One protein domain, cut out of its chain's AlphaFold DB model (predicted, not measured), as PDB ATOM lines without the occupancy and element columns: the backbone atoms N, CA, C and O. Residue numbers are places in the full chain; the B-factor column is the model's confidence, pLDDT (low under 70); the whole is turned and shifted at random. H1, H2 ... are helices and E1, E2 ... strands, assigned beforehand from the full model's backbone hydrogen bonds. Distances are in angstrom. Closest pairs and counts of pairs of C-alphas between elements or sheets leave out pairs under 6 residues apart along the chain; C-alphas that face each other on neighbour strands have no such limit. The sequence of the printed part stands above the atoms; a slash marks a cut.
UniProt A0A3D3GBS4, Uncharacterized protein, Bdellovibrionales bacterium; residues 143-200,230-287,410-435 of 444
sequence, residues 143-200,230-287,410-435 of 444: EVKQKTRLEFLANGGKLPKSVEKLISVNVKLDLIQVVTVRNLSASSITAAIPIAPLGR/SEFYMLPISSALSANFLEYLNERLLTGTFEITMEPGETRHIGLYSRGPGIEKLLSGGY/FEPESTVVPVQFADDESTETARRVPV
ATOM      1  N   GLU A 143      24.730  49.537 -37.330       81.69
ATOM      2  CA  GLU A 143      24.443  50.886 -37.811       81.69
ATOM      3  C   GLU A 143      22.959  51.185 -37.583       81.69
ATOM      4  O   GLU A 143      22.094  50.499 -38.128       81.69
ATOM      5  N   VAL A 144      22.666  52.225 -36.799       84.12
ATOM      6  CA  VAL A 144      21.299  52.702 -36.550       84.12
ATOM      7  C   VAL A 144      21.105  54.074 -37.185       84.12
ATOM      8  O   VAL A 144      21.824  55.027 -36.877       84.12
ATOM      9  N   LYS A 145      20.095  54.187 -38.049       86.75
ATOM     10  CA  LYS A 145      19.664  55.443 -38.676       86.75
ATOM     11  C   LYS A 145      18.190  55.681 -38.390       86.75
ATOM     12  O   LYS A 145      17.375  54.795 -38.609       86.75
ATOM     13  N   GLN A 146      17.845  56.884 -37.954       87.50
ATOM     14  CA  GLN A 146      16.462  57.304 -37.740       87.50
ATOM     15  C   GLN A 146      16.109  58.363 -38.772       87.50
ATOM     16  O   GLN A 146      16.905  59.266 -39.022       87.50
ATOM     17  N   LYS A 147      14.943  58.212 -39.391       88.31
ATOM     18  CA  LYS A 147      14.393  59.161 -40.359       88.31
ATOM     19  C   LYS A 147      12.946  59.449 -40.013       88.31
ATOM     20  O   LYS A 147      12.239  58.549 -39.551       88.31
ATOM     21  N   THR A 148      12.478  60.662 -40.278       87.38
ATOM     22  CA  THR A 148      11.034  60.927 -40.253       87.38
ATOM     23  C   THR A 148      10.330  60.077 -41.315       87.38
ATOM     24  O   THR A 148      10.950  59.624 -42.285       87.38
ATOM     25  N   ARG A 149       9.019  59.844 -41.159       86.50
ATOM     26  CA  ARG A 149       8.227  59.153 -42.194       86.50
ATOM     27  C   ARG A 149       8.428  59.797 -43.573       86.50
ATOM     28  O   ARG A 149       8.624  59.087 -44.556       86.50
ATOM     29  N   LEU A 150       8.405  61.129 -43.632       83.44
ATOM     30  CA  LEU A 150       8.565  61.896 -44.868       83.44
ATOM     31  C   LEU A 150       9.960  61.709 -45.472       83.44
ATOM     32  O   LEU A 150      10.073  61.347 -46.639       83.44
ATOM     33  N   GLU A 151      11.018  61.849 -44.672       87.31
ATOM     34  CA  GLU A 151      12.397  61.621 -45.119       87.31
ATOM     35  C   GLU A 151      12.618  60.192 -45.627       87.31
ATOM     36  O   GLU A 151      13.372  59.973 -46.577       87.31
ATOM     37  N   PHE A 152      11.998  59.194 -44.995       88.44
ATOM     38  CA  PHE A 152      12.104  57.806 -45.436       88.44
ATOM     39  C   PHE A 152      11.489  57.612 -46.828       88.44
ATOM     40  O   PHE A 152      12.135  57.036 -47.707       88.44
ATOM     41  N   LEU A 153      10.282  58.142 -47.047       86.00
ATOM     42  CA  LEU A 153       9.584  58.084 -48.333       86.00
ATOM     43  C   LEU A 153      10.319  58.883 -49.423       86.00
ATOM     44  O   LEU A 153      10.512  58.377 -50.528       86.00
ATOM     45  N   ALA A 154      10.805  60.085 -49.101       86.75
ATOM     46  CA  ALA A 154      11.564  60.935 -50.022       86.75
ATOM     47  C   ALA A 154      12.867  60.271 -50.506       86.75
ATOM     48  O   ALA A 154      13.290  60.470 -51.640       86.75
ATOM     49  N   ASN A 155      13.471  59.416 -49.677       87.25
ATOM     50  CA  ASN A 155      14.665  58.642 -50.021       87.25
ATOM     51  C   ASN A 155      14.358  57.328 -50.773       87.25
ATOM     52  O   ASN A 155      15.188  56.418 -50.784       87.25
ATOM     53  N   GLY A 156      13.171  57.198 -51.374       84.75
ATOM     54  CA  GLY A 156      12.768  56.025 -52.156       84.75
ATOM     55  C   GLY A 156      12.300  54.830 -51.319       84.75
ATOM     56  O   GLY A 156      12.080  53.748 -51.871       84.75
ATOM     57  N   GLY A 157      12.134  55.004 -50.004       84.00
ATOM     58  CA  GLY A 157      11.514  54.006 -49.140       84.00
ATOM     59  C   GLY A 157      10.062  53.752 -49.547       84.00
ATOM     60  O   GLY A 157       9.336  54.671 -49.922       84.00
ATOM     61  N   LYS A 158       9.619  52.493 -49.476       83.38
ATOM     62  CA  LYS A 158       8.230  52.106 -49.753       83.38
ATOM     63  C   LYS A 158       7.590  51.582 -48.478       83.38
ATOM     64  O   LYS A 158       8.113  50.653 -47.869       83.38
ATOM     65  N   LEU A 159       6.450  52.154 -48.107       82.75
ATOM     66  CA  LEU A 159       5.635  51.692 -46.991       82.75
ATOM     67  C   LEU A 159       4.265  51.256 -47.523       82.75
ATOM     68  O   LEU A 159       3.645  51.993 -48.292       82.75
ATOM     69  N   PRO A 160       3.768  50.062 -47.161       79.38
ATOM     70  CA  PRO A 160       2.366  49.739 -47.371       79.38
ATOM     71  C   PRO A 160       1.487  50.742 -46.611       79.38
ATOM     72  O   PRO A 160       1.790  51.084 -45.469       79.38
ATOM     73  N   LYS A 161       0.354  51.161 -47.188       76.00
ATOM     74  CA  LYS A 161      -0.594  52.066 -46.501       76.00
ATOM     75  C   LYS A 161      -1.060  51.517 -45.147       76.00
ATOM     76  O   LYS A 161      -1.283  52.283 -44.218       76.00
ATOM     77  N   SER A 162      -1.162  50.192 -45.034       75.12
ATOM     78  CA  SER A 162      -1.499  49.482 -43.795       75.12
ATOM     79  C   SER A 162      -0.435  49.589 -42.700       75.12
ATOM     80  O   SER A 162      -0.725  49.250 -41.565       75.12
ATOM     81  N   VAL A 163       0.783  50.039 -43.021       83.00
ATOM     82  CA  VAL A 163       1.889  50.238 -42.071       83.00
ATOM     83  C   VAL A 163       1.993  51.700 -41.643       83.00
ATOM     84  O   VAL A 163       2.454  51.971 -40.541       83.00
ATOM     85  N   GLU A 164       1.563  52.656 -42.471       84.25
ATOM     86  CA  GLU A 164       1.587  54.083 -42.112       84.25
ATOM     87  C   GLU A 164       0.599  54.420 -40.991       84.25
ATOM     88  O   GLU A 164       0.884  55.279 -40.152       84.25
ATOM     89  N   LYS A 165      -0.549  53.734 -40.983       85.62
ATOM     90  CA  LYS A 165      -1.581  53.844 -39.953       85.62
ATOM     91  C   LYS A 165      -2.064  52.458 -39.559       85.62
ATOM     92  O   LYS A 165      -2.634  51.744 -40.382       85.62
ATOM     93  N   LEU A 166      -1.870  52.108 -38.295       82.31
ATOM     94  CA  LEU A 166      -2.380  50.872 -37.714       82.31
ATOM     95  C   LEU A 166      -3.687  51.197 -36.992       82.31
ATOM     96  O   LEU A 166      -3.700  51.984 -36.046       82.31
ATOM     97  N   ILE A 167      -4.789  50.626 -37.478       78.94
ATOM     98  CA  ILE A 167      -6.138  50.911 -36.982       78.94
ATOM     99  C   ILE A 167      -6.794  49.593 -36.563       78.94
ATOM    100  O   ILE A 167      -7.005  48.713 -37.394       78.94
ATOM    101  N   SER A 168      -7.138  49.483 -35.281       74.62
ATOM    102  CA  SER A 168      -8.032  48.472 -34.710       74.62
ATOM    103  C   SER A 168      -9.240  49.156 -34.055       74.62
ATOM    104  O   SER A 168      -9.319  50.384 -33.999       74.62
ATOM    105  N   VAL A 169     -10.176  48.363 -33.524       70.94
ATOM    106  CA  VAL A 169     -11.365  48.860 -32.808       70.94
ATOM    107  C   VAL A 169     -11.004  49.827 -31.666       70.94
ATOM    108  O   VAL A 169     -11.719  50.803 -31.461       70.94
ATOM    109  N   ASN A 170      -9.882  49.603 -30.968       72.00
ATOM    110  CA  ASN A 170      -9.493  50.369 -29.771       72.00
ATOM    111  C   ASN A 170      -8.141  51.095 -29.894       72.00
ATOM    112  O   ASN A 170      -7.731  51.825 -28.981       72.00
ATOM    113  N   VAL A 171      -7.432  50.896 -31.006       76.44
ATOM    114  CA  VAL A 171      -6.056  51.357 -31.193       76.44
ATOM    115  C   VAL A 171      -5.929  52.081 -32.531       76.44
ATOM    116  O   VAL A 171      -6.192  51.512 -33.585       76.44
ATOM    117  N   LYS A 172      -5.491  53.342 -32.486       84.62
ATOM    118  CA  LYS A 172      -5.069  54.125 -33.655       84.62
ATOM    119  C   LYS A 172      -3.627  54.550 -33.417       84.62
ATOM    120  O   LYS A 172      -3.378  55.364 -32.528       84.62
ATOM    121  N   LEU A 173      -2.706  53.968 -34.176       87.44
ATOM    122  CA  LEU A 173      -1.289  54.303 -34.140       87.44
ATOM    123  C   LEU A 173      -0.862  54.877 -35.482       87.44
ATOM    124  O   LEU A 173      -1.143  54.313 -36.541       87.44
ATOM    125  N   ASP A 174      -0.131  55.973 -35.411       89.81
ATOM    126  CA  ASP A 174       0.361  56.703 -36.563       89.81
ATOM    127  C   ASP A 174       1.893  56.597 -36.607       89.81
ATOM    128  O   ASP A 174       2.578  56.821 -35.605       89.81
ATOM    129  N   LEU A 175       2.442  56.227 -37.769       90.62
ATOM    130  CA  LEU A 175       3.887  56.119 -37.968       90.62
ATOM    131  C   LEU A 175       4.521  57.515 -38.009       90.62
ATOM    132  O   LEU A 175       4.218  58.310 -38.906       90.62
ATOM    133  N   ILE A 176       5.447  57.783 -37.086       91.12
ATOM    134  CA  ILE A 176       6.142  59.075 -36.975       91.12
ATOM    135  C   ILE A 176       7.592  59.010 -37.475       91.12
ATOM    136  O   ILE A 176       8.063  59.955 -38.115       91.12
ATOM    137  N   GLN A 177       8.295  57.894 -37.258       91.62
ATOM    138  CA  GLN A 177       9.674  57.701 -37.721       91.62
ATOM    139  C   GLN A 177       9.935  56.261 -38.161       91.62
ATOM    140  O   GLN A 177       9.290  55.323 -37.699       91.62
ATOM    141  N   VAL A 178      10.926  56.086 -39.034       91.25
ATOM    142  CA  VAL A 178      11.470  54.780 -39.410       91.25
ATOM    143  C   VAL A 178      12.891  54.666 -38.873       91.25
ATOM    144  O   VAL A 178      13.781  55.436 -39.242       91.25
ATOM    145  N   VAL A 179      13.104  53.674 -38.018       91.19
ATOM    146  CA  VAL A 179      14.407  53.268 -37.501       91.19
ATOM    147  C   VAL A 179      14.946  52.155 -38.391       91.19
ATOM    148  O   VAL A 179      14.354  51.088 -38.522       91.19
ATOM    149  N   THR A 180      16.070  52.411 -39.043       90.12
ATOM    150  CA  THR A 180      16.793  51.437 -39.858       90.12
ATOM    151  C   THR A 180      17.961  50.906 -39.053       90.12
ATOM    152  O   THR A 180      18.810  51.686 -38.622       90.12
ATOM    153  N   VAL A 181      18.004  49.592 -38.871       88.50
ATOM    154  CA  VAL A 181      19.071  48.894 -38.155       88.50
ATOM    155  C   VAL A 181      19.760  47.965 -39.139       88.50
ATOM    156  O   VAL A 181      19.100  47.163 -39.800       88.50
ATOM    157  N   ARG A 182      21.079  48.086 -39.265       87.50
ATOM    158  CA  ARG A 182      21.885  47.255 -40.158       87.50
ATOM    159  C   ARG A 182      22.962  46.514 -39.383       87.50
ATOM    160  O   ARG A 182      23.725  47.133 -38.642       87.50
ATOM    161  N   ASN A 183      23.051  45.209 -39.610       86.88
ATOM    162  CA  ASN A 183      24.114  44.374 -39.076       86.88
ATOM    163  C   ASN A 183      25.397  44.550 -39.905       86.88
ATOM    164  O   ASN A 183      25.443  44.182 -41.077       86.88
ATOM    165  N   LEU A 184      26.441  45.121 -39.303       79.75
ATOM    166  CA  LEU A 184      27.783  45.233 -39.889       79.75
ATOM    167  C   LEU A 184      28.750  44.162 -39.353       79.75
ATOM    168  O   LEU A 184      29.937  44.182 -39.682       79.75
ATOM    169  N   SER A 185      28.276  43.244 -38.509       72.25
ATOM    170  CA  SER A 185      29.039  42.086 -38.049       72.25
ATOM    171  C   SER A 185      29.160  41.025 -39.143       72.25
ATOM    172  O   SER A 185      28.316  40.914 -40.028       72.25
ATOM    173  N   ALA A 186      30.212  40.211 -39.038       70.88
ATOM    174  CA  ALA A 186      30.387  38.991 -39.826       70.88
ATOM    175  C   ALA A 186      29.550  37.808 -39.296       70.88
ATOM    176  O   ALA A 186      29.526  36.758 -39.927       70.88
ATOM    177  N   SER A 187      28.875  37.989 -38.159       72.75
ATOM    178  CA  SER A 187      28.000  37.008 -37.511       72.75
ATOM    179  C   SER A 187      26.596  37.563 -37.286       72.75
ATOM    180  O   SER A 187      26.388  38.783 -37.321       72.75
ATOM    181  N   SER A 188      25.621  36.673 -37.106       78.50
ATOM    182  CA  SER A 188      24.237  37.075 -36.881       78.50
ATOM    183  C   SER A 188      24.053  37.706 -35.500       78.50
ATOM    184  O   SER A 188      24.795  37.442 -34.546       78.50
ATOM    185  N   ILE A 189      23.084  38.616 -35.427       79.94
ATOM    186  CA  ILE A 189      22.798  39.436 -34.255       79.94
ATOM    187  C   ILE A 189      21.317  39.339 -33.914       79.94
ATOM    188  O   ILE A 189      20.483  39.638 -34.761       79.94
ATOM    189  N   THR A 190      20.997  39.035 -32.662       83.50
ATOM    190  CA  THR A 190      19.646  39.113 -32.106       83.50
ATOM    191  C   THR A 190      19.506  40.376 -31.260       83.50
ATOM    192  O   THR A 190      20.179  40.515 -30.249       83.50
ATOM    193  N   ALA A 191      18.656  41.324 -31.657       81.94
ATOM    194  CA  ALA A 191      18.391  42.549 -30.896       81.94
ATOM    195  C   ALA A 191      17.003  42.504 -30.244       81.94
ATOM    196  O   ALA A 191      16.017  42.255 -30.931       81.94
ATOM    197  N   ALA A 192      16.926  42.779 -28.943       82.31
ATOM    198  CA  ALA A 192      15.700  42.780 -28.149       82.31
ATOM    199  C   ALA A 192      15.137  44.204 -28.031       82.31
ATOM    200  O   ALA A 192      15.502  44.974 -27.149       82.31
ATOM    201  N   ILE A 193      14.249  44.577 -28.946       82.12
ATOM    202  CA  ILE A 193      13.745  45.946 -29.083       82.12
ATOM    203  C   ILE A 193      12.525  46.157 -28.179       82.12
ATOM    204  O   ILE A 193      11.593  45.352 -28.242       82.12
ATOM    205  N   PRO A 194      12.473  47.235 -27.373       79.94
ATOM    206  CA  PRO A 194      11.326  47.530 -26.525       79.94
ATOM    207  C   PRO A 194      10.104  47.862 -27.377       79.94
ATOM    208  O   PRO A 194      10.157  48.731 -28.242       79.94
ATOM    209  N   ILE A 195       8.982  47.199 -27.101       82.25
ATOM    210  CA  ILE A 195       7.731  47.439 -27.831       82.25
ATOM    211  C   ILE A 195       7.162  48.819 -27.496       82.25
ATOM    212  O   ILE A 195       6.602  49.456 -28.378       82.25
ATOM    213  N   ALA A 196       7.310  49.286 -26.254       84.56
ATOM    214  CA  ALA A 196       6.752  50.548 -25.771       84.56
ATOM    215  C   ALA A 196       7.836  51.388 -25.070       84.56
ATOM    216  O   ALA A 196       7.929  51.354 -23.841       84.56
ATOM    217  N   PRO A 197       8.716  52.071 -25.826       85.38
ATOM    218  CA  PRO A 197       9.719  52.946 -25.229       85.38
ATOM    219  C   PRO A 197       9.057  54.134 -24.521       85.38
ATOM    220  O   PRO A 197       8.089  54.711 -25.018       85.38
ATOM    221  N   LEU A 198       9.621  54.533 -23.385       83.88
ATOM    222  CA  LEU A 198       9.197  55.709 -22.635       83.88
ATOM    223  C   LEU A 198       9.817  56.967 -23.238       83.88
ATOM    224  O   LEU A 198      11.035  57.067 -23.427       83.88
ATOM    225  N   GLY A 199       8.969  57.942 -23.544       86.31
ATOM    226  CA  GLY A 199       9.397  59.200 -24.124       86.31
ATOM    227  C   GLY A 199       8.308  60.258 -24.114       86.31
ATOM    228  O   GLY A 199       7.203  60.053 -23.619       86.31
ATOM    229  N   ARG A 200       8.633  61.407 -24.699       89.69
ATOM    230  CA  ARG A 200       7.762  62.569 -24.826       89.69
ATOM    231  C   ARG A 200       7.971  63.235 -26.177       89.69
ATOM    232  O   ARG A 200       9.093  63.584 -26.540       89.69
ATOM    233  N   SER A 230       2.923  61.080 -25.164       89.00
ATOM    234  CA  SER A 230       3.859  60.328 -24.319       89.00
ATOM    235  C   SER A 230       3.804  58.818 -24.600       89.00
ATOM    236  O   SER A 230       4.517  58.033 -23.981       89.00
ATOM    237  N   GLU A 231       2.984  58.397 -25.568       87.56
ATOM    238  CA  GLU A 231       2.780  56.995 -25.918       87.56
ATOM    239  C   GLU A 231       3.496  56.671 -27.229       87.56
ATOM    240  O   GLU A 231       3.138  57.181 -28.300       87.56
ATOM    241  N   PHE A 232       4.492  55.791 -27.150       87.75
ATOM    242  CA  PHE A 232       5.291  55.359 -28.291       87.75
ATOM    243  C   PHE A 232       5.326  53.847 -28.403       87.75
ATOM    244  O   PHE A 232       5.347  53.142 -27.398       87.75
ATOM    245  N   TYR A 233       5.391  53.364 -29.642       87.12
ATOM    246  CA  TYR A 233       5.473  51.942 -29.936       87.12
ATOM    247  C   TYR A 233       6.499  51.665 -31.030       87.12
ATOM    248  O   TYR A 233       6.478  52.320 -32.069       87.12
ATOM    249  N   MET A 234       7.388  50.694 -30.831       87.06
ATOM    250  CA  MET A 234       8.328  50.246 -31.861       87.06
ATOM    251  C   MET A 234       7.898  48.903 -32.408       87.06
ATOM    252  O   MET A 234       7.839  47.929 -31.665       87.06
ATOM    253  N   LEU A 235       7.646  48.842 -33.711       84.25
ATOM    254  CA  LEU A 235       7.142  47.648 -34.377       84.25
ATOM    255  C   LEU A 235       7.973  47.356 -35.623       84.25
ATOM    256  O   LEU A 235       8.315  48.297 -36.340       84.25
ATOM    257  N   PRO A 236       8.304  46.091 -35.933       84.81
ATOM    258  CA  PRO A 236       8.957  45.780 -37.200       84.81
ATOM    259  C   PRO A 236       8.084  46.276 -38.359       84.81
ATOM    260  O   PRO A 236       6.866  46.290 -38.252       84.81
ATOM    261  N   ILE A 237       8.684  46.695 -39.471       84.12
ATOM    262  CA  ILE A 237       7.939  47.027 -40.690       84.12
ATOM    263  C   ILE A 237       7.888  45.775 -41.559       84.12
ATOM    264  O   ILE A 237       8.886  45.370 -42.151       84.12
ATOM    265  N   SER A 238       6.719  45.148 -41.638       74.88
ATOM    266  CA  SER A 238       6.462  44.007 -42.515       74.88
ATOM    267  C   SER A 238       5.029  44.053 -43.048       74.88
ATOM    268  O   SER A 238       4.135  44.656 -42.456       74.88
ATOM    269  N   SER A 239       4.792  43.413 -44.191       59.34
ATOM    270  CA  SER A 239       3.451  43.291 -44.771       59.34
ATOM    271  C   SER A 239       2.507  42.414 -43.936       59.34
ATOM    272  O   SER A 239       1.298  42.491 -44.127       59.34
ATOM    273  N   ALA A 240       3.039  41.608 -43.010       58.72
ATOM    274  CA  ALA A 240       2.285  40.655 -42.196       58.72
ATOM    275  C   ALA A 240       1.809  41.217 -40.841       58.72
ATOM    276  O   ALA A 240       1.071  40.535 -40.133       58.72
ATOM    277  N   LEU A 241       2.188  42.449 -40.464       62.97
ATOM    278  CA  LEU A 241       1.756  43.042 -39.186       62.97
ATOM    279  C   LEU A 241       0.250  43.315 -39.096       62.97
ATOM    280  O   LEU A 241      -0.262  43.527 -38.003       62.97
ATOM    281  N   SER A 242      -0.486  43.326 -40.207       57.59
ATOM    282  CA  SER A 242      -1.817  43.939 -40.245       57.59
ATOM    283  C   SER A 242      -2.960  43.138 -39.606       57.59
ATOM    284  O   SER A 242      -4.053  43.682 -39.527       57.59
ATOM    285  N   ALA A 243      -2.770  41.886 -39.173       55.69
ATOM    286  CA  ALA A 243      -3.854  41.089 -38.572       55.69
ATOM    287  C   ALA A 243      -3.506  40.598 -37.159       55.69
ATOM    288  O   ALA A 243      -4.057  41.099 -36.182       55.69
ATOM    289  N   ASN A 244      -2.520  39.707 -37.034       55.50
ATOM    290  CA  ASN A 244      -2.182  39.066 -35.756       55.50
ATOM    291  C   ASN A 244      -1.621  40.050 -34.715       55.50
ATOM    292  O   ASN A 244      -1.768  39.852 -33.513       55.50
ATOM    293  N   PHE A 245      -0.969  41.126 -35.165       61.06
ATOM    294  CA  PHE A 245      -0.377  42.105 -34.258       61.06
ATOM    295  C   PHE A 245      -1.402  43.123 -33.731       61.06
ATOM    296  O   PHE A 245      -1.265  43.601 -32.611       61.06
ATOM    297  N   LEU A 246      -2.464  43.425 -34.491       62.16
ATOM    298  CA  LEU A 246      -3.576  44.254 -34.000       62.16
ATOM    299  C   LEU A 246      -4.391  43.520 -32.927       62.16
ATOM    300  O   LEU A 246      -4.869  44.146 -31.983       62.16
ATOM    301  N   GLU A 247      -4.520  42.200 -33.065       58.66
ATOM    302  CA  GLU A 247      -5.113  41.320 -32.056       58.66
ATOM    303  C   GLU A 247      -4.228  41.266 -30.796       58.66
ATOM    304  O   GLU A 247      -4.713  41.498 -29.691       58.66
ATOM    305  N   TYR A 248      -2.902  41.145 -30.964       59.66
ATOM    306  CA  TYR A 248      -1.925  41.250 -29.871       59.66
ATOM    307  C   TYR A 248      -1.948  42.616 -29.155       59.66
ATOM    308  O   TYR A 248      -1.929  42.664 -27.927       59.66
ATOM    309  N   LEU A 249      -2.052  43.729 -29.896       64.31
ATOM    310  CA  LEU A 249      -2.193  45.085 -29.338       64.31
ATOM    311  C   LEU A 249      -3.490  45.264 -28.535       64.31
ATOM    312  O   LEU A 249      -3.515  46.066 -27.603       64.31
ATOM    313  N   ASN A 250      -4.559  44.544 -28.890       60.91
ATOM    314  CA  ASN A 250      -5.825  44.572 -28.159       60.91
ATOM    315  C   ASN A 250      -5.782  43.734 -26.869       60.91
ATOM    316  O   ASN A 250      -6.454  44.095 -25.905       60.91
ATOM    317  N   GLU A 251      -5.023  42.632 -26.838       58.09
ATOM    318  CA  GLU A 251      -5.005  41.694 -25.703       58.09
ATOM    319  C   GLU A 251      -3.852  41.913 -24.712       58.09
ATOM    320  O   GLU A 251      -3.975  41.551 -23.539       58.09
ATOM    321  N   ARG A 252      -2.722  42.488 -25.146       53.66
ATOM    322  CA  ARG A 252      -1.521  42.673 -24.316       53.66
ATOM    323  C   ARG A 252      -0.785  43.951 -24.679       53.66
ATOM    324  O   ARG A 252       0.165  43.959 -25.457       53.66
ATOM    325  N   LEU A 253      -1.187  45.036 -24.042       57.16
ATOM    326  CA  LEU A 253      -0.364  46.229 -23.987       57.16
ATOM    327  C   LEU A 253       0.500  46.179 -22.722       57.16
ATOM    328  O   LEU A 253      -0.016  45.958 -21.630       57.16
ATOM    329  N   LEU A 254       1.786  46.492 -22.918       60.84
ATOM    330  CA  LEU A 254       2.757  47.005 -21.942       60.84
ATOM    331  C   LEU A 254       3.752  45.979 -21.367       60.84
ATOM    332  O   LEU A 254       3.390  44.959 -20.794       60.84
ATOM    333  N   THR A 255       5.036  46.345 -21.476       54.81
ATOM    334  CA  THR A 255       6.244  45.681 -20.943       54.81
ATOM    335  C   THR A 255       6.686  44.408 -21.672       54.81
ATOM    336  O   THR A 255       6.582  43.292 -21.179       54.81
ATOM    337  N   GLY A 256       7.233  44.576 -22.874       66.81
ATOM    338  CA  GLY A 256       7.897  43.486 -23.581       66.81
ATOM    339  C   GLY A 256       8.950  43.996 -24.552       66.81
ATOM    340  O   GLY A 256       8.887  45.134 -25.025       66.81
ATOM    341  N   THR A 257       9.911  43.133 -24.854       73.38
ATOM    342  CA  THR A 257      10.829  43.289 -25.978       73.38
ATOM    343  C   THR A 257      10.457  42.283 -27.056       73.38
ATOM    344  O   THR A 257      10.063  41.161 -26.737       73.38
ATOM    345  N   PHE A 258      10.599  42.648 -28.324       77.50
ATOM    346  CA  PHE A 258      10.605  41.669 -29.409       77.50
ATOM    347  C   PHE A 258      12.032  41.464 -29.896       77.50
ATOM    348  O   PHE A 258      12.811  42.411 -30.000       77.50
ATOM    349  N   GLU A 259      12.373  40.220 -30.196       82.00
ATOM    350  CA  GLU A 259      13.691  39.866 -30.701       82.00
ATOM    351  C   GLU A 259      13.695  39.896 -32.228       82.00
ATOM    352  O   GLU A 259      12.817  39.329 -32.883       82.00
ATOM    353  N   ILE A 260      14.693  40.562 -32.804       83.12
ATOM    354  CA  ILE A 260      14.989  40.487 -34.234       83.12
ATOM    355  C   ILE A 260      16.344  39.841 -34.442       83.12
ATOM    356  O   ILE A 260      17.355  40.371 -33.996       83.12
ATOM    357  N   THR A 261      16.373  38.730 -35.168       85.75
ATOM    358  CA  THR A 261      17.628  38.150 -35.648       85.75
ATOM    359  C   THR A 261      17.962  38.729 -37.021       85.75
ATOM    360  O   THR A 261      17.110  38.787 -37.916       85.75
ATOM    361  N   MET A 262      19.193  39.218 -37.153       88.69
ATOM    362  CA  MET A 262      19.743  39.857 -38.340       88.69
ATOM    363  C   MET A 262      20.995  39.124 -38.800       88.69
ATOM    364  O   MET A 262      21.984  39.066 -38.067       88.69
ATOM    365  N   GLU A 263      20.987  38.634 -40.030       89.19
ATOM    366  CA  GLU A 263      22.153  38.010 -40.655       89.19
ATOM    367  C   GLU A 263      23.255  39.037 -40.980       89.19
ATOM    368  O   GLU A 263      22.987  40.246 -41.024       89.19
ATOM    369  N   PRO A 264      24.511  38.604 -41.204       83.69
ATOM    370  CA  PRO A 264      25.596  39.491 -41.616       83.69
ATOM    371  C   PRO A 264      25.216  40.362 -42.822       83.69
ATOM    372  O   PRO A 264      24.834  39.863 -43.881       83.69
ATOM    373  N   GLY A 265      25.321  41.684 -42.675       83.56
ATOM    374  CA  GLY A 265      24.965  42.652 -43.718       83.56
ATOM    375  C   GLY A 265      23.470  42.972 -43.837       83.56
ATOM    376  O   GLY A 265      23.124  43.912 -44.562       83.56
ATOM    377  N   GLU A 266      22.593  42.245 -43.136       91.44
ATOM    378  CA  GLU A 266      21.145  42.428 -43.213       91.44
ATOM    379  C   GLU A 266      20.715  43.795 -42.665       91.44
ATOM    380  O   GLU A 266      21.290  44.334 -41.717       91.44
ATOM    381  N   THR A 267      19.683  44.370 -43.285       90.19
ATOM    382  CA  THR A 267      19.042  45.612 -42.846       90.19
ATOM    383  C   THR A 267      17.586  45.340 -42.497       90.19
ATOM    384  O   THR A 267      16.846  44.767 -43.295       90.19
ATOM    385  N   ARG A 268      17.159  45.790 -41.317       89.81
ATOM    386  CA  ARG A 268      15.772  45.745 -40.849       89.81
ATOM    387  C   ARG A 268      15.235  47.159 -40.664       89.81
ATOM    388  O   ARG A 268      15.964  48.074 -40.281       89.81
ATOM    389  N   HIS A 269      13.940  47.318 -40.911       90.56
ATOM    390  CA  HIS A 269      13.217  48.558 -40.658       90.56
ATOM    391  C   HIS A 269      12.212  48.348 -39.531       90.56
ATOM    392  O   HIS A 269      11.465  47.369 -39.526       90.56
ATOM    393  N   ILE A 270      12.200  49.280 -38.588       90.25
ATOM    394  CA  ILE A 270      11.320  49.300 -37.425       90.25
ATOM    395  C   ILE A 270      10.599  50.646 -37.448       90.25
ATOM    396  O   ILE A 270      11.226  51.696 -37.564       90.25
ATOM    397  N   GLY A 271       9.276  50.624 -37.386       90.56
ATOM    398  CA  GLY A 271       8.453  51.814 -37.293       90.56
ATOM    399  C   GLY A 271       8.346  52.256 -35.844       90.56
ATOM    400  O   GLY A 271       8.032  51.449 -34.972       90.56
ATOM    401  N   LEU A 272       8.602  53.536 -35.601       91.75
ATOM    402  CA  LEU A 272       8.232  54.211 -34.369       91.75
ATOM    403  C   LEU A 272       6.861  54.848 -34.585       91.75
ATOM    404  O   LEU A 272       6.694  55.746 -35.417       91.75
ATOM    405  N   TYR A 273       5.896  54.368 -33.824       90.31
ATOM    406  CA  TYR A 273       4.507  54.780 -33.840       90.31
ATOM    407  C   TYR A 273       4.176  55.585 -32.599       90.31
ATOM    408  O   TYR A 273       4.797  55.412 -31.552       90.31
ATOM    409  N   SER A 274       3.158  56.427 -32.703       91.00
ATOM    410  CA  SER A 274       2.613  57.144 -31.560       91.00
ATOM    411  C   SER A 274       1.098  57.290 -31.670       91.00
ATOM    412  O   SER A 274       0.514  57.095 -32.742       91.00
ATOM    413  N   ARG A 275       0.460  57.598 -30.540       86.94
ATOM    414  CA  ARG A 275      -0.981  57.817 -30.404       86.94
ATOM    415  C   ARG A 275      -1.242  59.189 -29.796       86.94
ATOM    416  O   ARG A 275      -0.514  59.629 -28.912       86.94
ATOM    417  N   GLY A 276      -2.312  59.843 -30.240       82.31
ATOM    418  CA  GLY A 276      -2.831  61.052 -29.602       82.31
ATOM    419  C   GLY A 276      -3.375  62.076 -30.598       82.31
ATOM    420  O   GLY A 276      -3.018  62.046 -31.777       82.31
ATOM    421  N   PRO A 277      -4.228  63.010 -30.143       75.31
ATOM    422  CA  PRO A 277      -4.794  64.051 -31.002       75.31
ATOM    423  C   PRO A 277      -3.718  64.987 -31.585       75.31
ATOM    424  O   PRO A 277      -3.876  65.486 -32.697       75.31
ATOM    425  N   GLY A 278      -2.594  65.180 -30.882       80.50
ATOM    426  CA  GLY A 278      -1.466  65.980 -31.364       80.50
ATOM    427  C   GLY A 278      -0.718  65.360 -32.552       80.50
ATOM    428  O   GLY A 278      -0.125  66.094 -33.342       80.50
ATOM    429  N   ILE A 279      -0.783  64.033 -32.721       86.94
ATOM    430  CA  ILE A 279      -0.068  63.309 -33.785       86.94
ATOM    431  C   ILE A 279      -0.681  63.565 -35.154       86.94
ATOM    432  O   ILE A 279       0.038  63.772 -36.127       86.94
ATOM    433  N   GLU A 280      -2.008  63.604 -35.242       81.88
ATOM    434  CA  GLU A 280      -2.685  63.884 -36.507       81.88
ATOM    435  C   GLU A 280      -2.315  65.277 -37.026       81.88
ATOM    436  O   GLU A 280      -1.934  65.416 -38.189       81.88
ATOM    437  N   LYS A 281      -2.307  66.271 -36.128       79.44
ATOM    438  CA  LYS A 281      -1.863  67.635 -36.427       79.44
ATOM    439  C   LYS A 281      -0.380  67.686 -36.812       79.44
ATOM    440  O   LYS A 281      -0.037  68.406 -37.741       79.44
ATOM    441  N   LEU A 282       0.497  66.907 -36.172       83.69
ATOM    442  CA  LEU A 282       1.903  66.771 -36.586       83.69
ATOM    443  C   LEU A 282       2.033  66.236 -38.013       83.69
ATOM    444  O   LEU A 282       2.733  66.816 -38.839       83.69
ATOM    445  N   LEU A 283       1.344  65.142 -38.319       82.00
ATOM    446  CA  LEU A 283       1.467  64.472 -39.609       82.00
ATOM    447  C   LEU A 283       0.808  65.225 -40.764       82.00
ATOM    448  O   LEU A 283       1.149  64.952 -41.916       82.00
ATOM    449  N   SER A 284      -0.127  66.129 -40.471       78.62
ATOM    450  CA  SER A 284      -0.779  66.996 -41.452       78.62
ATOM    451  C   SER A 284      -0.060  68.334 -41.666       78.62
ATOM    452  O   SER A 284      -0.634  69.209 -42.310       78.62
ATOM    453  N   GLY A 285       1.137  68.539 -41.100       70.00
ATOM    454  CA  GLY A 285       1.874  69.805 -41.231       70.00
ATOM    455  C   GLY A 285       1.400  70.917 -40.291       70.00
ATOM    456  O   GLY A 285       1.684  72.084 -40.505       70.00
ATOM    457  N   GLY A 286       0.655  70.600 -39.234       65.31
ATOM    458  CA  GLY A 286       0.080  71.591 -38.317       65.31
ATOM    459  C   GLY A 286       1.068  72.250 -37.344       65.31
ATOM    460  O   GLY A 286       0.634  73.078 -36.543       65.31
ATOM    461  N   TYR A 287       2.359  71.895 -37.388       72.12
ATOM    462  CA  TYR A 287       3.427  72.460 -36.549       72.12
ATOM    463  C   TYR A 287       4.614  72.948 -37.393       72.12
ATOM    464  O   TYR A 287       5.771  72.652 -37.094       72.12
ATOM    465  N   PHE A 410      13.448  60.684 -25.390       80.94
ATOM    466  CA  PHE A 410      13.256  59.362 -24.791       80.94
ATOM    467  C   PHE A 410      13.983  59.284 -23.457       80.94
ATOM    468  O   PHE A 410      15.017  59.932 -23.275       80.94
ATOM    469  N   GLU A 411      13.467  58.470 -22.541       77.94
ATOM    470  CA  GLU A 411      14.198  58.145 -21.321       77.94
ATOM    471  C   GLU A 411      15.467  57.347 -21.660       77.94
ATOM    472  O   GLU A 411      15.430  56.508 -22.568       77.94
ATOM    473  N   PRO A 412      16.589  57.553 -20.941       70.62
ATOM    474  CA  PRO A 412      17.855  56.887 -21.249       70.62
ATOM    475  C   PRO A 412      17.722  55.364 -21.375       70.62
ATOM    476  O   PRO A 412      18.261  54.773 -22.309       70.62
ATOM    477  N   GLU A 413      16.935  54.739 -20.499       68.88
ATOM    478  CA  GLU A 413      16.716  53.288 -20.485       68.88
ATOM    479  C   GLU A 413      15.961  52.780 -21.720       68.88
ATOM    480  O   GLU A 413      16.203  51.670 -22.178       68.88
ATOM    481  N   SER A 414      15.106  53.618 -22.311       73.25
ATOM    482  CA  SER A 414      14.349  53.301 -23.528       73.25
ATOM    483  C   SER A 414      15.144  53.551 -24.810       73.25
ATOM    484  O   SER A 414      14.754  53.089 -25.880       73.25
ATOM    485  N   THR A 415      16.265  54.278 -24.728       69.81
ATOM    486  CA  THR A 415      17.110  54.557 -25.901       69.81
ATOM    487  C   THR A 415      18.029  53.409 -26.280       69.81
ATOM    488  O   THR A 415      18.522  53.383 -27.409       69.81
ATOM    489  N   VAL A 416      18.240  52.457 -25.374       67.44
ATOM    490  CA  VAL A 416      19.261  51.419 -25.484       67.44
ATOM    491  C   VAL A 416      18.614  50.041 -25.461       67.44
ATOM    492  O   VAL A 416      17.842  49.737 -24.559       67.44
ATOM    493  N   VAL A 417      18.955  49.186 -26.426       64.62
ATOM    494  CA  VAL A 417      18.411  47.824 -26.513       64.62
ATOM    495  C   VAL A 417      19.487  46.774 -26.238       64.62
ATOM    496  O   VAL A 417      20.626  46.954 -26.683       64.62
ATOM    497  N   PRO A 418      19.154  45.683 -25.526       61.88
ATOM    498  CA  PRO A 418      20.020  44.519 -25.431       61.88
ATOM    499  C   PRO A 418      20.153  43.798 -26.783       61.88
ATOM    500  O   PRO A 418      19.208  43.718 -27.565       61.88
ATOM    501  N   VAL A 419      21.342  43.269 -27.053       61.72
ATOM    502  CA  VAL A 419      21.742  42.631 -28.305       61.72
ATOM    503  C   VAL A 419      22.645  41.433 -28.000       61.72
ATOM    504  O   VAL A 419      23.649  41.572 -27.302       61.72
ATOM    505  N   GLN A 420      22.320  40.272 -28.555       65.69
ATOM    506  CA  GLN A 420      23.073  39.026 -28.460       65.69
ATOM    507  C   GLN A 420      23.678  38.660 -29.821       65.69
ATOM    508  O   GLN A 420      23.084  38.921 -30.864       65.69
ATOM    509  N   PHE A 421      24.875  38.078 -29.826       61.72
ATOM    510  CA  PHE A 421      25.588  37.652 -31.033       61.72
ATOM    511  C   PHE A 421      25.620  36.124 -31.073       61.72
ATOM    512  O   PHE A 421      25.771  35.499 -30.027       61.72
ATOM    513  N   ALA A 422      25.506  35.522 -32.259       57.94
ATOM    514  CA  ALA A 422      25.455  34.062 -32.382       57.94
ATOM    515  C   ALA A 422      26.733  33.336 -31.922       57.94
ATOM    516  O   ALA A 422      26.657  32.176 -31.533       57.94
ATOM    517  N   ASP A 423      27.885  34.015 -31.929       55.19
ATOM    518  CA  ASP A 423      29.169  33.431 -31.514       55.19
ATOM    519  C   ASP A 423      29.417  33.515 -29.989       55.19
ATOM    520  O   ASP A 423      30.416  32.987 -29.500       55.19
ATOM    521  N   ASP A 424      28.546  34.193 -29.228       53.72
ATOM    522  CA  ASP A 424      28.655  34.304 -27.767       53.72
ATOM    523  C   ASP A 424      27.935  33.093 -27.121       53.72
ATOM    524  O   ASP A 424      26.757  33.162 -26.772       53.72
ATOM    525  N   GLU A 425      28.637  31.960 -26.959       40.84
ATOM    526  CA  GLU A 425      28.108  30.722 -26.334       40.84
ATOM    527  C   GLU A 425      27.731  30.876 -24.840       40.84
ATOM    528  O   GLU A 425      27.131  29.975 -24.252       40.84
ATOM    529  N   SER A 426      28.035  32.012 -24.204       45.25
ATOM    530  CA  SER A 426      27.569  32.328 -22.849       45.25
ATOM    531  C   SER A 426      26.290  33.166 -22.895       45.25
ATOM    532  O   SER A 426      26.314  34.324 -23.311       45.25
ATOM    533  N   THR A 427      25.186  32.623 -22.383       40.44
ATOM    534  CA  THR A 427      23.848  33.243 -22.315       40.44
ATOM    535  C   THR A 427      23.747  34.541 -21.492       40.44
ATOM    536  O   THR A 427      22.652  35.073 -21.346       40.44
ATOM    537  N   GLU A 428      24.843  35.069 -20.936       38.53
ATOM    538  CA  GLU A 428      24.794  36.121 -19.908       38.53
ATOM    539  C   GLU A 428      25.195  37.538 -20.355       38.53
ATOM    540  O   GLU A 428      24.869  38.493 -19.652       38.53
ATOM    541  N   THR A 429      25.838  37.750 -21.508       46.12
ATOM    542  CA  THR A 429      26.292  39.104 -21.900       46.12
ATOM    543  C   THR A 429      25.478  39.712 -23.037       46.12
ATOM    544  O   THR A 429      25.954  39.854 -24.163       46.12
ATOM    545  N   ALA A 430      24.247  40.133 -22.733       52.38
ATOM    546  CA  ALA A 430      23.475  41.000 -23.620       52.38
ATOM    547  C   ALA A 430      24.148  42.384 -23.727       52.38
ATOM    548  O   ALA A 430      24.300  43.104 -22.738       52.38
ATOM    549  N   ARG A 431      24.566  42.769 -24.936       61.66
ATOM    550  CA  ARG A 431      25.240  44.046 -25.226       61.66
ATOM    551  C   ARG A 431      24.219  45.151 -25.433       61.66
ATOM    552  O   ARG A 431      23.163  44.909 -25.992       61.66
ATOM    553  N   ARG A 432      24.525  46.376 -25.027       61.28
ATOM    554  CA  ARG A 432      23.582  47.499 -25.072       61.28
ATOM    555  C   ARG A 432      23.896  48.430 -26.247       61.28
ATOM    556  O   ARG A 432      24.988  48.983 -26.305       61.28
ATOM    557  N   VAL A 433      22.957  48.601 -27.181       63.06
ATOM    558  CA  VAL A 433      23.123  49.458 -28.374       63.06
ATOM    559  C   VAL A 433      22.058  50.557 -28.394       63.06
ATOM    560  O   VAL A 433      20.879  50.241 -28.238       63.06
ATOM    561  N   PRO A 434      22.419  51.837 -28.610       64.25
ATOM    562  CA  PRO A 434      21.436  52.903 -28.739       64.25
ATOM    563  C   PRO A 434      20.644  52.758 -30.048       64.25
ATOM    564  O   PRO A 434      21.204  52.876 -31.138       64.25
ATOM    565  N   VAL A 435      19.335  52.524 -29.948       69.06
ATOM    566  CA  VAL A 435      18.435  52.366 -31.106       69.06
ATOM    567  C   VAL A 435      17.545  53.589 -31.320       69.06
ATOM    568  O   VAL A 435      17.150  53.865 -32.454       69.06
TER     569      VAL A 435
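This is residues 143 to 200, 230 to 287 and 410 to 435 of the 444 residues of an uncharacterized protein of Bdellovibrionales bacterium (UniProt A0A3D3GBS4). Two strongly twisted antiparallel sheets lie face to face as a sandwich, with their strands running nearly alike and short helices round the outside. E1, E2, E3, E6 and E8 make one layer and E7, E4, E9 and E10 the other; H1 stands up from the first, while H4 and the link from E9 to E10 lie toward opposite ends of the long axis. The printed part has 142 residues, with five named helices and ten named strands in the order E1 H1 H2 E2 E3 E4 E5 E6 H3 E7 E8 H4 H5 E9 E10. The five-strand sheet is branched at E3, the other runs E7, E4, E9, E10, and the class is mixed, helices and strands. The whole is compact, with a radius of gyration of the C-alphas of 15.6 A and spans of 48 by 35 by 30 A.

Begin at E3, residues 172 to 183, which bends by 62 degrees at residue 176. On one side of it look for E1, residues 143 to 148, with N 145 and O 180 at 2.9 A, and E2, residues 165 to 167, with N 166 and O 173 at 2.9 A; E2 and E3 form a hairpin. On the other side of E3 is E8, residues 267 to 274, antiparallel at 155 degrees, with N 179 and O 270 at 2.8 A. E3 lies on one side of E8, and on the other side of E8, beside its residues 270 to 274, is E6, residues 230 to 236, antiparallel to it, with N 235 and O 271 at 2.9 A. In the second sheet, the edge strand E7, residues 257 to 262, is antiparallel to E4, residues 189 to 194, with N 191 and O 260 at 2.8 A. Next is E9, residues 416 to 421, with N 190 and O 420 at 2.8 A across to E4; it forms a hairpin with E10, residues 431 to 434, where N 417 and O 433 are 2.8 A apart. The parts of the two sheets that face each other are 10.5 A centre to centre, their best planes 13 degrees apart. H1, residues 149 to 154, lies over E1 at a height over the sheet of 6.6 A and stands up from it at 53 degrees. H4, residues 277 to 283, is on that sheet, and its closest C-alpha to E3 is that of Ile 279, 7.2 A from Asp 174. H2, residues 161 to 164, only grazes the same sheet, and so does H3, residues 244 to 251, only just on it with 5 pairs of C-alphas within 10 A. H5, residues 412 to 415, only grazes the other sheet. E5, residues 198 to 200, pairs with no named strand. Every O i to N i+4 pair is within hydrogen-bond range in H1 and H3, against 2 of 3 in H4; H2 and H5 are too short for such a pair.

Find C-alpha 143 at (24.443, 50.886, -37.811), where E1 begins its 16.9 A. E3, the longest strand, runs 31.2 A from C-alpha 172 at (-5.069, 54.125, -33.655). E8 covers 23.0 A, E6 20.1 A, E9 16.1 A, E4 16.0 A and E7 15.6 A. H3 covers 10.8 A and H4 10.7 A; E10 ends at C-alpha 434, (21.436, 52.903, -28.739).

The C-alphas farthest apart are those of Gly 286 and Glu 425, at 51.0 A. Residues 201 to 229 are not printed, with C-alphas 200 and 230 4.5 A apart; residues 288 to 409 are not printed either, with C-alphas 287 and 410 20.2 A apart. Of the links that are printed whole, none is long. The mean pLDDT of the printed part is 76.3, and residues 239 to 256, 286, 413 and 415 to 435 are under 70.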